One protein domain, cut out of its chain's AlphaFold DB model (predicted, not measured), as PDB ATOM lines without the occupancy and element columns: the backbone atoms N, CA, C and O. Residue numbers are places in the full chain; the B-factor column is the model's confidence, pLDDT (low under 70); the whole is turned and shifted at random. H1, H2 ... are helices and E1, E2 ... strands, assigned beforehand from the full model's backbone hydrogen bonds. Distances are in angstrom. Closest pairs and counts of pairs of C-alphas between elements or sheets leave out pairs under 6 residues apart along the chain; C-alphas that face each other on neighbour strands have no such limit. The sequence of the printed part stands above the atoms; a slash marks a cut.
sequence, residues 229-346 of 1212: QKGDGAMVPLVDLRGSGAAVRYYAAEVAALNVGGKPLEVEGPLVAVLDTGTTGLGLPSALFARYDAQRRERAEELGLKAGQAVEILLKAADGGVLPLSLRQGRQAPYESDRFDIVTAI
ATOM      1  N   GLN A 229     149.261 151.274  67.890       58.41
ATOM      2  CA  GLN A 229     149.874 152.581  67.729       58.41
ATOM      3  C   GLN A 229     151.098 152.720  68.634       58.41
ATOM      4  O   GLN A 229     151.218 152.101  69.691       58.41
ATOM      5  N   LYS A 230     152.061 153.531  68.182       46.88
ATOM      6  CA  LYS A 230     153.359 153.719  68.841       46.88
ATOM      7  C   LYS A 230     153.197 154.569  70.111       46.88
ATOM      8  O   LYS A 230     153.460 155.767  70.103       46.88
ATOM      9  N   GLY A 231     152.723 153.915  71.167       51.72
ATOM     10  CA  GLY A 231     152.318 154.500  72.446       51.72
ATOM     11  C   GLY A 231     151.508 153.534  73.322       51.72
ATOM     12  O   GLY A 231     151.467 153.732  74.530       51.72
ATOM     13  N   ASP A 232     150.943 152.465  72.745       55.28
ATOM     14  CA  ASP A 232     150.063 151.509  73.445       55.28
ATOM     15  C   ASP A 232     150.780 150.615  74.492       55.28
ATOM     16  O   ASP A 232     150.120 149.873  75.213       55.28
ATOM     17  N   GLY A 233     152.115 150.663  74.597       61.84
ATOM     18  CA  GLY A 233     152.896 149.912  75.592       61.84
ATOM     19  C   GLY A 233     154.279 149.464  75.099       61.84
ATOM     20  O   GLY A 233     154.732 149.848  74.018       61.84
ATOM     21  N   ALA A 234     154.954 148.630  75.897       65.00
ATOM     22  CA  ALA A 234     156.242 148.028  75.549       65.00
ATOM     23  C   ALA A 234     156.053 146.873  74.544       65.00
ATOM     24  O   ALA A 234     155.684 145.759  74.909       65.00
ATOM     25  N   MET A 235     156.295 147.142  73.260       73.31
ATOM     26  CA  MET A 235     156.078 146.173  72.179       73.31
ATOM     27  C   MET A 235     157.220 145.150  72.078       73.31
ATOM     28  O   MET A 235     158.387 145.531  72.019       73.31
ATOM     29  N   VAL A 236     156.891 143.861  71.962       80.81
ATOM     30  CA  VAL A 236     157.859 142.772  71.728       80.81
ATOM     31  C   VAL A 236     157.878 142.394  70.234       80.81
ATOM     32  O   VAL A 236     156.835 142.021  69.694       80.81
ATOM     33  N   PRO A 237     159.026 142.473  69.529       83.19
ATOM     34  CA  PRO A 237     159.109 142.130  68.112       83.19
ATOM     35  C   PRO A 237     159.070 140.608  67.891       83.19
ATOM     36  O   PRO A 237     159.797 139.853  68.538       83.19
ATOM     37  N   LEU A 238     158.244 140.154  66.939       86.44
ATOM     38  CA  LEU A 238     158.068 138.727  66.643       86.44
ATOM     39  C   LEU A 238     159.059 138.194  65.596       86.44
ATOM     40  O   LEU A 238     159.144 138.704  64.475       86.44
ATOM     41  N   VAL A 239     159.731 137.097  65.943       88.25
ATOM     42  CA  VAL A 239     160.695 136.360  65.115       88.25
ATOM     43  C   VAL A 239     159.964 135.385  64.185       88.25
ATOM     44  O   VAL A 239     159.203 134.531  64.637       88.25
ATOM     45  N   ASP A 240     160.209 135.458  62.874       88.06
ATOM     46  CA  ASP A 240     159.602 134.523  61.919       88.06
ATOM     47  C   ASP A 240     160.413 133.223  61.783       88.06
ATOM     48  O   ASP A 240     161.372 133.123  61.017       88.06
ATOM     49  N   LEU A 241     159.986 132.191  62.512       88.00
ATOM     50  CA  LEU A 241     160.618 130.868  62.507       88.00
ATOM     51  C   LEU A 241     160.408 130.070  61.202       88.00
ATOM     52  O   LEU A 241     160.963 128.976  61.071       88.00
ATOM     53  N   ARG A 242     159.640 130.569  60.218       85.12
ATOM     54  CA  ARG A 242     159.403 129.849  58.947       85.12
ATOM     55  C   ARG A 242     160.687 129.652  58.137       85.12
ATOM     56  O   ARG A 242     160.831 128.614  57.494       85.12
ATOM     57  N   GLY A 243     161.648 130.577  58.242       77.44
ATOM     58  CA  GLY A 243     162.996 130.429  57.673       77.44
ATOM     59  C   GLY A 243     163.813 129.279  58.285       77.44
ATOM     60  O   GLY A 243     164.702 128.746  57.630       77.44
ATOM     61  N   SER A 244     163.455 128.838  59.494       79.44
ATOM     62  CA  SER A 244     164.022 127.666  60.180       79.44
ATOM     63  C   SER A 244     163.164 126.401  60.003       79.44
ATOM     64  O   SER A 244     163.281 125.454  60.779       79.44
ATOM     65  N   GLY A 245     162.272 126.378  59.004       79.62
ATOM     66  CA  GLY A 245     161.440 125.222  58.652       79.62
ATOM     67  C   GLY A 245     160.042 125.184  59.280       79.62
ATOM     68  O   GLY A 245     159.276 124.272  58.968       79.62
ATOM     69  N   ALA A 246     159.657 126.155  60.119       82.75
ATOM     70  CA  ALA A 246     158.313 126.184  60.701       82.75
ATOM     71  C   ALA A 246     157.219 126.323  59.620       82.75
ATOM     72  O   ALA A 246     157.320 127.144  58.707       82.75
ATOM     73  N   ALA A 247     156.140 125.545  59.731       85.00
ATOM     74  CA  ALA A 247     155.032 125.559  58.766       85.00
ATOM     75  C   ALA A 247     154.142 126.818  58.864       85.00
ATOM     76  O   ALA A 247     153.431 127.164  57.916       85.00
ATOM     77  N   VAL A 248     154.191 127.499  60.009       88.88
ATOM     78  CA  VAL A 248     153.416 128.695  60.353       88.88
ATOM     79  C   VAL A 248     154.301 129.702  61.089       88.88
ATOM     80  O   VAL A 248     155.362 129.340  61.604       88.88
ATOM     81  N   ARG A 249     153.886 130.970  61.124       91.19
ATOM     82  CA  ARG A 249     154.578 132.020  61.873       91.19
ATOM     83  C   ARG A 249     154.057 132.037  63.305       91.19
ATOM     84  O   ARG A 249     153.038 132.655  63.599       91.19
ATOM     85  N   TYR A 250     154.757 131.330  64.180       90.25
ATOM     86  CA  TYR A 250     154.483 131.345  65.613       90.25
ATOM     87  C   TYR A 250     154.607 132.753  66.212       90.25
ATOM     88  O   TYR A 250     155.394 133.574  65.735       90.25
ATOM     89  N   TYR A 251     153.895 132.991  67.314       90.31
ATOM     90  CA  TYR A 251     154.097 134.143  68.196       90.31
ATOM     91  C   TYR A 251     155.396 133.956  68.996       90.31
ATOM     92  O   TYR A 251     155.384 133.655  70.187       90.31
ATOM     93  N   ALA A 252     156.530 134.029  68.296       90.69
ATOM     94  CA  ALA A 252     157.855 133.760  68.832       90.69
ATOM     95  C   ALA A 252     158.607 135.063  69.141       90.69
ATOM     96  O   ALA A 252     158.681 135.943  68.289       90.69
ATOM     97  N   ALA A 253     159.191 135.172  70.332       89.81
ATOM     98  CA  ALA A 253     159.887 136.359  70.826       89.81
ATOM     99  C   ALA A 253     161.314 136.023  71.285       89.81
ATOM    100  O   ALA A 253     161.558 134.945  71.833       89.81
ATOM    101  N   GLU A 254     162.264 136.940  71.082       90.88
ATOM    102  CA  GLU A 254     163.635 136.754  71.573       90.88
ATOM    103  C   GLU A 254     163.713 136.996  73.090       90.88
ATOM    104  O   GLU A 254     163.208 137.993  73.613       90.88
ATOM    105  N   VAL A 255     164.367 136.078  73.800       91.19
ATOM    106  CA  VAL A 255     164.539 136.108  75.255       91.19
ATOM    107  C   VAL A 255     165.887 136.751  75.584       91.19
ATOM    108  O   VAL A 255     166.936 136.266  75.165       91.19
ATOM    109  N   ALA A 256     165.863 137.836  76.356       90.00
ATOM    110  CA  ALA A 256     167.047 138.504  76.887       90.00
ATOM    111  C   ALA A 256     167.689 137.711  78.037       90.00
ATOM    112  O   ALA A 256     168.910 137.587  78.092       90.00
ATOM    113  N   ALA A 257     166.869 137.170  78.944       88.75
ATOM    114  CA  ALA A 257     167.302 136.293  80.031       88.75
ATOM    115  C   ALA A 257     166.153 135.403  80.529       88.75
ATOM    116  O   ALA A 257     164.977 135.747  80.404       88.75
ATOM    117  N   LEU A 258     166.508 134.272  81.137       88.06
ATOM    118  CA  LEU A 258     165.585 133.361  81.813       88.06
ATOM    119  C   LEU A 258     166.000 133.264  83.285       88.06
ATOM    120  O   LEU A 258     166.986 132.612  83.609       88.06
ATOM    121  N   ASN A 259     165.272 133.931  84.173       85.69
ATOM    122  CA  ASN A 259     165.564 133.983  85.601       85.69
ATOM    123  C   ASN A 259     164.870 132.829  86.337       85.69
ATOM    124  O   ASN A 259     163.678 132.581  86.163       85.69
ATOM    125  N   VAL A 260     165.611 132.134  87.201       80.88
ATOM    126  CA  VAL A 260     165.132 131.013  88.022       80.88
ATOM    127  C   VAL A 260     165.433 131.343  89.478       80.88
ATOM    128  O   VAL A 260     166.595 131.414  89.882       80.88
ATOM    129  N   GLY A 261     164.384 131.619  90.258       72.19
ATOM    130  CA  GLY A 261     164.535 132.038  91.652       72.19
ATOM    131  C   GLY A 261     165.348 133.326  91.822       72.19
ATOM    132  O   GLY A 261     166.095 133.443  92.791       72.19
ATOM    133  N   GLY A 262     165.279 134.258  90.867       76.50
ATOM    134  CA  GLY A 262     166.009 135.534  90.906       76.50
ATOM    135  C   GLY A 262     167.518 135.461  90.624       76.50
ATOM    136  O   GLY A 262     168.198 136.468  90.783       76.50
ATOM    137  N   LYS A 263     168.058 134.306  90.206       82.19
ATOM    138  CA  LYS A 263     169.359 134.215  89.507       82.19
ATOM    139  C   LYS A 263     169.078 133.998  88.003       82.19
ATOM    140  O   LYS A 263     168.169 133.218  87.703       82.19
ATOM    141  N   PRO A 264     169.822 134.603  87.060       88.06
ATOM    142  CA  PRO A 264     169.729 134.235  85.646       88.06
ATOM    143  C   PRO A 264     170.195 132.789  85.430       88.06
ATOM    144  O   PRO A 264     171.064 132.299  86.152       88.06
ATOM    145  N   LEU A 265     169.604 132.096  84.460       88.25
ATOM    146  CA  LEU A 265     170.014 130.768  84.008       88.25
ATOM    147  C   LEU A 265     170.985 130.908  82.830       88.25
ATOM    148  O   LEU A 265     170.700 131.626  81.875       88.25
ATOM    149  N   GLU A 266     172.120 130.214  82.876       86.12
ATOM    150  CA  GLU A 266     173.115 130.254  81.798       86.12
ATOM    151  C   GLU A 266     172.601 129.514  80.544       86.12
ATOM    152  O   GLU A 266     172.212 128.341  80.624       86.12
ATOM    153  N   VAL A 267     172.627 130.183  79.383       84.06
ATOM    154  CA  VAL A 267     172.113 129.673  78.099       84.06
ATOM    155  C   VAL A 267     173.206 129.676  77.027       84.06
ATOM    156  O   VAL A 267     173.911 130.666  76.840       84.06
ATOM    157  N   GLU A 268     173.325 128.575  76.285       75.56
ATOM    158  CA  GLU A 268     174.284 128.422  75.184       75.56
ATOM    159  C   GLU A 268     173.727 129.023  73.877       75.56
ATOM    160  O   GLU A 268     173.212 128.313  73.015       75.56
ATOM    161  N   GLY A 269     173.834 130.349  73.730       80.19
ATOM    162  CA  GLY A 269     173.459 131.079  72.508       80.19
ATOM    163  C   GLY A 269     172.092 131.786  72.565       80.19
ATOM    164  O   GLY A 269     171.495 131.891  73.638       80.19
ATOM    165  N   PRO A 270     171.605 132.327  71.428       83.81
ATOM    166  CA  PRO A 270     170.367 133.103  71.379       83.81
ATOM    167  C   PRO A 270     169.141 132.227  71.662       83.81
ATOM    168  O   PRO A 270     168.952 131.176  71.046       83.81
ATOM    169  N   LEU A 271     168.287 132.685  72.578       88.50
ATOM    170  CA  LEU A 271     167.086 131.978  73.013       88.50
ATOM    171  C   LEU A 271     165.831 132.656  72.453       88.50
ATOM    172  O   LEU A 271     165.671 133.870  72.542       88.50
ATOM    173  N   VAL A 272     164.914 131.857  71.908       90.62
ATOM    174  CA  VAL A 272     163.607 132.308  71.413       90.62
ATOM    175  C   VAL A 272     162.522 131.489  72.104       90.62
ATOM    176  O   VAL A 272     162.604 130.260  72.139       90.62
ATOM    177  N   ALA A 273     161.513 132.162  72.652       88.81
ATOM    178  CA  ALA A 273     160.343 131.541  73.265       88.81
ATOM    179  C   ALA A 273     159.137 131.646  72.325       88.81
ATOM    180  O   ALA A 273     158.915 132.693  71.724       88.81
ATOM    181  N   VAL A 274     158.342 130.578  72.218       90.38
ATOM    182  CA  VAL A 274     157.028 130.611  71.558       90.38
ATOM    183  C   VAL A 274     155.961 130.842  72.624       90.38
ATOM    184  O   VAL A 274     155.907 130.105  73.608       90.38
ATOM    185  N   LEU A 275     155.122 131.857  72.428       87.56
ATOM    186  CA  LEU A 275     154.012 132.188  73.316       87.56
ATOM    187  C   LEU A 275     152.787 131.345  72.927       87.56
ATOM    188  O   LEU A 275     152.017 131.717  72.040       87.56
ATOM    189  N   ASP A 276     152.651 130.180  73.560       87.25
ATOM    190  CA  ASP A 276     151.630 129.165  73.267       87.25
ATOM    191  C   ASP A 276     150.637 128.984  74.432       87.25
ATOM    192  O   ASP A 276     150.983 128.433  75.477       87.25
ATOM    193  N   THR A 277     149.385 129.409  74.240       85.00
ATOM    194  CA  THR A 277     148.285 129.224  75.205       85.00
ATOM    195  C   THR A 277     147.688 127.813  75.212       85.00
ATOM    196  O   THR A 277     146.973 127.460  76.153       85.00
ATOM    197  N   GLY A 278     147.969 126.997  74.188       76.81
ATOM    198  CA  GLY A 278     147.548 125.598  74.098       76.81
ATOM    199  C   GLY A 278     148.393 124.648  74.958       76.81
ATOM    200  O   GLY A 278     147.922 123.569  75.328       76.81
ATOM    201  N   THR A 279     149.616 125.047  75.328       74.19
ATOM    202  CA  THR A 279     150.543 124.238  76.137       74.19
ATOM    203  C   THR A 279     150.412 124.510  77.641       74.19
ATOM    204  O   THR A 279     150.582 125.627  78.125       74.19
ATOM    205  N   THR A 280     150.187 123.455  78.432       69.75
ATOM    206  CA  THR A 280     150.152 123.552  79.901       69.75
ATOM    207  C   THR A 280     151.569 123.610  80.499       69.75
ATOM    208  O   THR A 280     152.185 122.575  80.765       69.75
ATOM    209  N   GLY A 281     152.068 124.814  80.788       71.00
ATOM    210  CA  GLY A 281     153.337 125.040  81.499       71.00
ATOM    211  C   GLY A 281     154.495 125.459  80.588       71.00
ATOM    212  O   GLY A 281     154.280 125.930  79.479       71.00
ATOM    213  N   LEU A 282     155.739 125.318  81.066       75.44
ATOM    214  CA  LEU A 282     156.937 125.780  80.354       75.44
ATOM    215  C   LEU A 282     157.697 124.612  79.706       75.44
ATOM    216  O   LEU A 282     158.308 123.797  80.400       75.44
ATOM    217  N   GLY A 283     157.689 124.552  78.374       77.75
ATOM    218  CA  GLY A 283     158.520 123.631  77.599       77.75
ATOM    219  C   GLY A 283     159.959 124.140  77.472       77.75
ATOM    220  O   GLY A 283     160.177 125.266  77.038       77.75
ATOM    221  N   LEU A 284     160.948 123.306  77.818       80.00
ATOM    222  CA  LEU A 284     162.378 123.630  77.713       80.00
ATOM    223  C   LEU A 284     163.140 122.533  76.940       80.00
ATOM    224  O   LEU A 284     162.861 121.347  77.143       80.00
ATOM    225  N   PRO A 285     164.149 122.880  76.113       77.69
ATOM    226  CA  PRO A 285     165.092 121.908  75.558       77.69
ATOM    227  C   PRO A 285     165.795 121.122  76.673       77.69
ATOM    228  O   PRO A 285     166.149 121.698  77.698       77.69
ATOM    229  N   SER A 286     166.056 119.825  76.482       74.06
ATOM    230  CA  SER A 286     166.518 118.937  77.568       74.06
ATOM    231  C   SER A 286     167.805 119.396  78.275       74.06
ATOM    232  O   SER A 286     167.918 119.225  79.485       74.06
ATOM    233  N   ALA A 287     168.742 120.023  77.554       76.25
ATOM    234  CA  ALA A 287     169.954 120.603  78.144       76.25
ATOM    235  C   ALA A 287     169.643 121.811  79.052       76.25
ATOM    236  O   ALA A 287     170.152 121.904  80.168       76.25
ATOM    237  N   LEU A 288     168.748 122.701  78.608       80.94
ATOM    238  CA  LEU A 288     168.311 123.864  79.382       80.94
ATOM    239  C   LEU A 288     167.415 123.454  80.562       80.94
ATOM    240  O   LEU A 288     167.522 124.035  81.635       80.94
ATOM    241  N   PHE A 289     166.599 122.405  80.404       82.31
ATOM    242  CA  PHE A 289     165.808 121.816  81.488       82.31
ATOM    243  C   PHE A 289     166.687 121.240  82.610       82.31
ATOM    244  O   PHE A 289     166.386 121.443  83.783       82.31
ATOM    245  N   ALA A 290     167.784 120.553  82.267       78.19
ATOM    246  CA  ALA A 290     168.718 120.014  83.255       78.19
ATOM    247  C   ALA A 290     169.400 121.131  84.067       78.19
ATOM    248  O   ALA A 290     169.442 121.055  85.295       78.19
ATOM    249  N   ARG A 291     169.853 122.199  83.390       83.00
ATOM    250  CA  ARG A 291     170.380 123.423  84.022       83.00
ATOM    251  C   ARG A 291     169.317 124.075  84.931       83.00
ATOM    252  O   ARG A 291     169.590 124.346  86.098       83.00
ATOM    253  N   TYR A 292     168.093 124.250  84.424       83.44
ATOM    254  CA  TYR A 292     166.947 124.813  85.149       83.44
ATOM    255  C   TYR A 292     166.629 124.051  86.442       83.44
ATOM    256  O   TYR A 292     166.541 124.665  87.503       83.44
ATOM    257  N   ASP A 293     166.460 122.727  86.384       78.94
ATOM    258  CA  ASP A 293     166.071 121.954  87.566       78.94
ATOM    259  C   ASP A 293     167.222 121.828  88.578       78.94
ATOM    260  O   ASP A 293     166.961 121.793  89.778       78.94
ATOM    261  N   ALA A 294     168.487 121.855  88.137       83.31
ATOM    262  CA  ALA A 294     169.635 121.967  89.038       83.31
ATOM    263  C   ALA A 294     169.620 123.300  89.814       83.31
ATOM    264  O   ALA A 294     169.576 123.286  91.045       83.31
ATOM    265  N   GLN A 295     169.556 124.438  89.112       83.12
ATOM    266  CA  GLN A 295     169.513 125.773  89.728       83.12
ATOM    267  C   GLN A 295     168.272 125.970  90.613       83.12
ATOM    268  O   GLN A 295     168.357 126.556  91.689       83.12
ATOM    269  N   ARG A 296     167.117 125.427  90.208       80.00
ATOM    270  CA  ARG A 296     165.875 125.456  90.999       80.00
ATOM    271  C   ARG A 296     165.983 124.654  92.299       80.00
ATOM    272  O   ARG A 296     165.369 125.043  93.288       80.00
ATOM    273  N   ARG A 297     166.721 123.535  92.310       77.56
ATOM    274  CA  ARG A 297     166.979 122.738  93.524       77.56
ATOM    275  C   ARG A 297     167.963 123.449  94.446       77.56
ATOM    276  O   ARG A 297     167.609 123.683  95.594       77.56
ATOM    277  N   GLU A 298     169.116 123.877  93.920       82.06
ATOM    278  CA  GLU A 298     170.115 124.681  94.647       82.06
ATOM    279  C   GLU A 298     169.444 125.870  95.345       82.06
ATOM    280  O   GLU A 298     169.534 126.029  96.560       82.06
ATOM    281  N   ARG A 299     168.678 126.670  94.595       75.88
ATOM    282  CA  ARG A 299     168.007 127.851  95.138       75.88
ATOM    283  C   ARG A 299     166.860 127.526  96.093       75.88
ATOM    284  O   ARG A 299     166.578 128.337  96.974       75.88
ATOM    285  N   ALA A 300     166.186 126.385  95.946       70.31
ATOM    286  CA  ALA A 300     165.196 125.939  96.925       70.31
ATOM    287  C   ALA A 300     165.864 125.521  98.246       70.31
ATOM    288  O   ALA A 300     165.336 125.841  99.309       70.31
ATOM    289  N   GLU A 301     167.038 124.888  98.186       79.94
ATOM    290  CA  GLU A 301     167.853 124.543  99.354       79.94
ATOM    291  C   GLU A 301     168.432 125.802 100.031       79.94
ATOM    292  O   GLU A 301     168.256 125.952 101.239       79.94
ATOM    293  N   GLU A 302     168.990 126.760  99.270       77.88
ATOM    294  CA  GLU A 302     169.451 128.071  99.780       77.88
ATOM    295  C   GLU A 302     168.364 128.821 100.577       77.88
ATOM    296  O   GLU A 302     168.667 129.474 101.575       77.88
ATOM    297  N   LEU A 303     167.099 128.746 100.141       72.06
ATOM    298  CA  LEU A 303     165.966 129.442 100.769       72.06
ATOM    299  C   LEU A 303     165.137 128.562 101.727       72.06
ATOM    300  O   LEU A 303     164.101 129.008 102.223       72.06
ATOM    301  N   GLY A 304     165.540 127.311 101.985       73.25
ATOM    302  CA  GLY A 304     164.817 126.384 102.870       73.25
ATOM    303  C   GLY A 304     163.413 125.975 102.382       73.25
ATOM    304  O   GLY A 304     162.565 125.566 103.181       73.25
ATOM    305  N   LEU A 305     163.138 126.091 101.081       64.88
ATOM    306  CA  LEU A 305     161.829 125.849 100.471       64.88
ATOM    307  C   LEU A 305     161.660 124.380 100.059       64.88
ATOM    308  O   LEU A 305     162.472 123.817  99.333       64.88
ATOM    309  N   LYS A 306     160.542 123.756 100.455       48.28
ATOM    310  CA  LYS A 306     160.275 122.330 100.165       48.28
ATOM    311  C   LYS A 306     160.085 122.017  98.676       48.28
ATOM    312  O   LYS A 306     160.356 120.893  98.265       48.28
ATOM    313  N   ALA A 307     159.562 122.968  97.903       49.62
ATOM    314  CA  ALA A 307     159.495 122.945  96.444       49.62
ATOM    315  C   ALA A 307     158.997 124.301  95.921       49.62
ATOM    316  O   ALA A 307     158.125 124.911  96.539       49.62
ATOM    317  N   GLY A 308     159.465 124.688  94.733       53.38
ATOM    318  CA  GLY A 308     158.888 125.779  93.945       53.38
ATOM    319  C   GLY A 308     159.569 127.130  94.151       53.38
ATOM    320  O   GLY A 308     159.820 127.565  95.269       53.38
ATOM    321  N   GLN A 309     159.849 127.790  93.030       59.56
ATOM    322  CA  GLN A 309     160.325 129.168  92.934       59.56
ATOM    323  C   GLN A 309     159.728 129.798  91.674       59.56
ATOM    324  O   GLN A 309     159.313 129.074  90.766       59.56
ATOM    325  N   ALA A 310     159.675 131.129  91.625       65.88
ATOM    326  CA  ALA A 310     159.263 131.835  90.420       65.88
ATOM    327  C   ALA A 310     160.291 131.639  89.292       65.88
ATOM    328  O   ALA A 310     161.504 131.632  89.531       65.88
ATOM    329  N   VAL A 311     159.777 131.503  88.073       74.81
ATOM    330  CA  VAL A 311     160.543 131.619  86.832       74.81
ATOM    331  C   VAL A 311     160.101 132.910  86.162       74.81
ATOM    332  O   VAL A 311     158.907 133.176  86.082       74.81
ATOM    333  N   GLU A 312     161.040 133.713  85.692       82.12
ATOM    334  CA  GLU A 312     160.761 134.982  85.025       82.12
ATOM    335  C   GLU A 312     161.477 134.989  83.677       82.12
ATOM    336  O   GLU A 312     162.673 134.716  83.589       82.12
ATOM    337  N   ILE A 313     160.729 135.259  82.611       86.69
ATOM    338  CA  ILE A 313     161.243 135.299  81.243       86.69
ATOM    339  C   ILE A 313     161.331 136.765  80.834       86.69
ATOM    340  O   ILE A 313     160.305 137.427  80.705       86.69
ATOM    341  N   LEU A 314     162.543 137.282  80.638       88.81
ATOM    342  CA  LEU A 314     162.748 138.643  80.146       88.81
ATOM    343  C   LEU A 314     162.734 138.610  78.617       88.81
ATOM    344  O   LEU A 314     163.692 138.142  78.003       88.81
ATOM    345  N   LEU A 315     161.656 139.079  77.993       89.50
ATOM    346  CA  LEU A 315     161.562 139.228  76.536       89.50
ATOM    347  C   LEU A 315     162.219 140.544  76.107       89.50
ATOM    348  O   LEU A 315     162.099 141.538  76.821       89.50
ATOM    349  N   LYS A 316     162.891 140.592  74.953       86.19
ATOM    350  CA  LYS A 316     163.399 141.865  74.409       86.19
ATOM    351  C   LYS A 316     162.247 142.730  73.896       86.19
ATOM    352  O   LYS A 316     161.394 142.237  73.160       86.19
ATOM    353  N   ALA A 317     162.253 144.015  74.233       85.12
ATOM    354  CA  ALA A 317     161.314 145.001  73.706       85.12
ATOM    355  C   ALA A 317     161.910 145.770  72.508       85.12
ATOM    356  O   ALA A 317     163.126 145.850  72.325       85.12
ATOM    357  N   ALA A 318     161.043 146.329  71.662       78.12
ATOM    358  CA  ALA A 318     161.403 146.999  70.408       78.12
ATOM    359  C   ALA A 318     162.094 148.368  70.594       78.12
ATOM    360  O   ALA A 318     162.631 148.921  69.637       78.12
ATOM    361  N   ASP A 319     162.087 148.906  71.814       79.06
ATOM    362  CA  ASP A 319     162.836 150.090  72.248       79.06
ATOM    363  C   ASP A 319     164.240 149.755  72.797       79.06
ATOM    364  O   ASP A 319     165.011 150.661  73.112       79.06
ATOM    365  N   GLY A 320     164.591 148.466  72.886       76.31
ATOM    366  CA  GLY A 320     165.827 147.971  73.499       76.31
ATOM    367  C   GLY A 320     165.705 147.638  74.992       76.31
ATOM    368  O   GLY A 320     166.684 147.182  75.583       76.31
ATOM    369  N   GLY A 321     164.531 147.836  75.599       83.62
ATOM    370  CA  GLY A 321     164.225 147.407  76.960       83.62
ATOM    371  C   GLY A 321     163.956 145.902  77.079       83.62
ATOM    372  O   GLY A 321     164.147 145.120  76.141       83.62
ATOM    373  N   VAL A 322     163.474 145.488  78.254       84.69
ATOM    374  CA  VAL A 322     163.017 144.116  78.515       84.69
ATOM    375  C   VAL A 322     161.642 144.102  79.176       84.69
ATOM    376  O   VAL A 322     161.366 144.914  80.056       84.69
ATOM    377  N   LEU A 323     160.797 143.155  78.769       83.31
ATOM    378  CA  LEU A 323     159.459 142.931  79.312       83.31
ATOM    379  C   LEU A 323     159.456 141.631  80.145       83.31
ATOM    380  O   LEU A 323     159.652 140.556  79.568       83.31
ATOM    381  N   PRO A 324     159.277 141.695  81.479       81.50
ATOM    382  CA  PRO A 324     159.272 140.515  82.341       81.50
ATOM    383  C   PRO A 324     157.932 139.767  82.299       81.50
ATOM    384  O   PRO A 324     156.882 140.318  82.624       81.50
ATOM    385  N   LEU A 325     157.982 138.474  81.980       78.19
ATOM    386  CA  LEU A 325     156.854 137.548  82.069       78.19
ATOM    387  C   LEU A 325     157.084 136.570  83.232       78.19
ATOM    388  O   LEU A 325     157.913 135.661  83.149       78.19
ATOM    389  N   SER A 326     156.368 136.783  84.338       70.69
ATOM    390  CA  SER A 326     156.508 136.006  85.579       70.69
ATOM    391  C   SER A 326     155.589 134.780  85.619       70.69
ATOM    392  O   SER A 326     154.370 134.893  85.512       70.69
ATOM    393  N   LEU A 327     156.179 133.608  85.865       67.31
ATOM    394  CA  LEU A 327     155.518 132.310  85.999       67.31
ATOM    395  C   LEU A 327     155.684 131.774  87.430       67.31
ATOM    396  O   LEU A 327     156.790 131.445  87.874       67.31
ATOM    397  N   ARG A 328     154.572 131.637  88.162       52.22
ATOM    398  CA  ARG A 328     154.539 131.044  89.513       52.22
ATOM    399  C   ARG A 328     153.919 129.646  89.506       52.22
ATOM    400  O   ARG A 328     152.971 129.370  88.777       52.22
ATOM    401  N   GLN A 329     154.444 128.753  90.347       41.25
ATOM    402  CA  GLN A 329     153.997 127.359  90.404       41.25
ATOM    403  C   GLN A 329     152.692 127.217  91.214       41.25
ATOM    404  O   GLN A 329     152.704 127.314  92.439       41.25
ATOM    405  N   GLY A 330     151.575 126.940  90.534       37.53
ATOM    406  CA  GLY A 330     150.245 126.776  91.135       37.53
ATOM    407  C   GLY A 330     149.356 125.776  90.381       37.53
ATOM    408  O   GLY A 330     149.759 125.212  89.366       37.53
ATOM    409  N   ARG A 331     148.136 125.526  90.887       30.20
ATOM    410  CA  ARG A 331     147.106 124.712  90.189       30.20
ATOM    411  C   ARG A 331     146.312 125.490  89.130       30.20
ATOM    412  O   ARG A 331     145.620 124.873  88.328       30.20
ATOM    413  N   GLN A 332     146.446 126.809  89.142       32.31
ATOM    414  CA  GLN A 332     146.189 127.745  88.050       32.31
ATOM    415  C   GLN A 332     147.482 128.559  87.886       32.31
ATOM    416  O   GLN A 332     148.258 128.646  88.844       32.31
ATOM    417  N   ALA A 333     147.730 129.122  86.704       29.45
ATOM    418  CA  ALA A 333     148.872 130.005  86.472       29.45
ATOM    419  C   ALA A 333     148.532 131.425  86.966       29.45
ATOM    420  O   ALA A 333     147.619 132.031  86.411       29.45
ATOM    421  N   PRO A 334     149.220 131.976  87.983       31.70
ATOM    422  CA  PRO A 334     149.049 133.363  88.385       31.70
ATOM    423  C   PRO A 334     150.072 134.205  87.620       31.70
ATOM    424  O   PRO A 334     151.246 134.252  87.995       31.70
ATOM    425  N   TYR A 335     149.628 134.838  86.536       39.09
ATOM    426  CA  TYR A 335     150.384 135.909  85.897       39.09
ATOM    427  C   TYR A 335     150.263 137.171  86.765       39.09
ATOM    428  O   TYR A 335     149.163 137.668  86.992       39.09
ATOM    429  N   GLU A 336     151.395 137.665  87.268       35.53
ATOM    430  CA  GLU A 336     151.527 138.939  87.998       35.53
ATOM    431  C   GLU A 336     152.503 139.857  87.244       35.53
ATOM    432  O   GLU A 336     153.555 140.244  87.747       35.53
ATOM    433  N   SER A 337     152.159 140.153  85.992       33.53
ATOM    434  CA  SER A 337     152.731 141.240  85.192       33.53
ATOM    435  C   SER A 337     151.605 142.187  84.775       33.53
ATOM    436  O   SER A 337     150.428 141.825  84.849       33.53
ATOM    437  N   ASP A 338     151.945 143.386  84.308       34.47
ATOM    438  CA  ASP A 338     150.967 144.269  83.673       34.47
ATOM    439  C   ASP A 338     150.385 143.656  82.383       34.47
ATOM    440  O   ASP A 338     150.884 142.649  81.866       34.47
ATOM    441  N   ARG A 339     149.278 144.248  81.910       28.73
ATOM    442  CA  ARG A 339     148.450 143.804  80.773       28.73
ATOM    443  C   ARG A 339     149.316 143.408  79.563       28.73
ATOM    444  O   ARG A 339     149.987 144.251  78.975       28.73
ATOM    445  N   PHE A 340     149.286 142.125  79.189       33.12
ATOM    446  CA  PHE A 340     150.114 141.569  78.114       33.12
ATOM    447  C   PHE A 340     149.328 141.495  76.794       33.12
ATOM    448  O   PHE A 340     148.883 140.430  76.366       33.12
ATOM    449  N   ASP A 341     149.130 142.635  76.135       26.00
ATOM    450  CA  ASP A 341     148.528 142.643  74.799       26.00
ATOM    451  C   ASP A 341     149.494 142.042  73.759       26.00
ATOM    452  O   ASP A 341     150.624 142.510  73.608       26.00
ATOM    453  N   ILE A 342     149.050 141.047  72.974       28.81
ATOM    454  CA  ILE A 342     149.826 140.495  71.841       28.81
ATOM    455  C   ILE A 342     149.666 141.432  70.630       28.81
ATOM    456  O   ILE A 342     149.059 141.142  69.598       28.81
ATOM    457  N   VAL A 343     150.202 142.637  70.813       23.58
ATOM    458  CA  VAL A 343     149.938 143.835  70.018       23.58
ATOM    459  C   VAL A 343     150.759 143.809  68.711       23.58
ATOM    460  O   VAL A 343     151.806 144.432  68.544       23.58
ATOM    461  N   THR A 344     150.294 143.013  67.743       23.52
ATOM    462  CA  THR A 344     150.959 142.843  66.442       23.52
ATOM    463  C   THR A 344     150.561 143.919  65.437       23.52
ATOM    464  O   THR A 344     149.470 143.877  64.868       23.52
ATOM    465  N   ALA A 345     151.475 144.837  65.123       23.86
ATOM    466  CA  ALA A 345     151.337 145.685  63.944       23.86
ATOM    467  C   ALA A 345     151.465 144.837  62.670       23.86
ATOM    468  O   ALA A 345     152.538 144.325  62.354       23.86
ATOM    469  N   ILE A 346     150.354 144.672  61.948       27.41
ATOM    470  CA  ILE A 346     150.327 143.969  60.663       27.41
ATOM    471  C   ILE A 346     150.783 144.932  59.562       27.41
ATOM    472  O   ILE A 346     150.072 145.904  59.296       27.41
TER     473      ILE A 346
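AT A GLANCE: This is residues 229 to 346 of the 1212 residues of the protein "Putative HNH endonuclease" of Symbiodinium microadriaticum (UniProt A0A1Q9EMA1). What is seen? With little regular structure, a strongly twisted antiparallel sheet, E2 E1 E3 E4, is grazed by H2. How big? It is compact and mixed in class, with 118 printed residues, 46 in H1, E1, E2, H2, E3 and E4, a radius of gyration of the C-alphas of 15.3 A, and spans 48 by 32 by 28 A.

HOW THE PARTS SIT: Which strands pair? E3, residues 311 to 316, forms a hairpin with E4, residues 322 to 327, N 313 to O 325 2.9 A, and neighbours E1, residues 252 to 260, N 259 to O 312 2.8 A. And H2? H2, residues 286 to 302, with every O i to N i+4 pair within hydrogen-bond range, only grazes the sheet, C-alphas 296 and 260 being closest, 6.3 A.

IN THESE COORDINATES: Where is H1? H1, residues 241 to 244, begins at (160.618, 130.868, 62.507). And E4's end? C-alpha 327 is at (155.518, 132.310, 85.999).

THE WHOLE: Any cut? The printed part has none. Low confidence? Residues 327 to 346, among others, have pLDDT under 70.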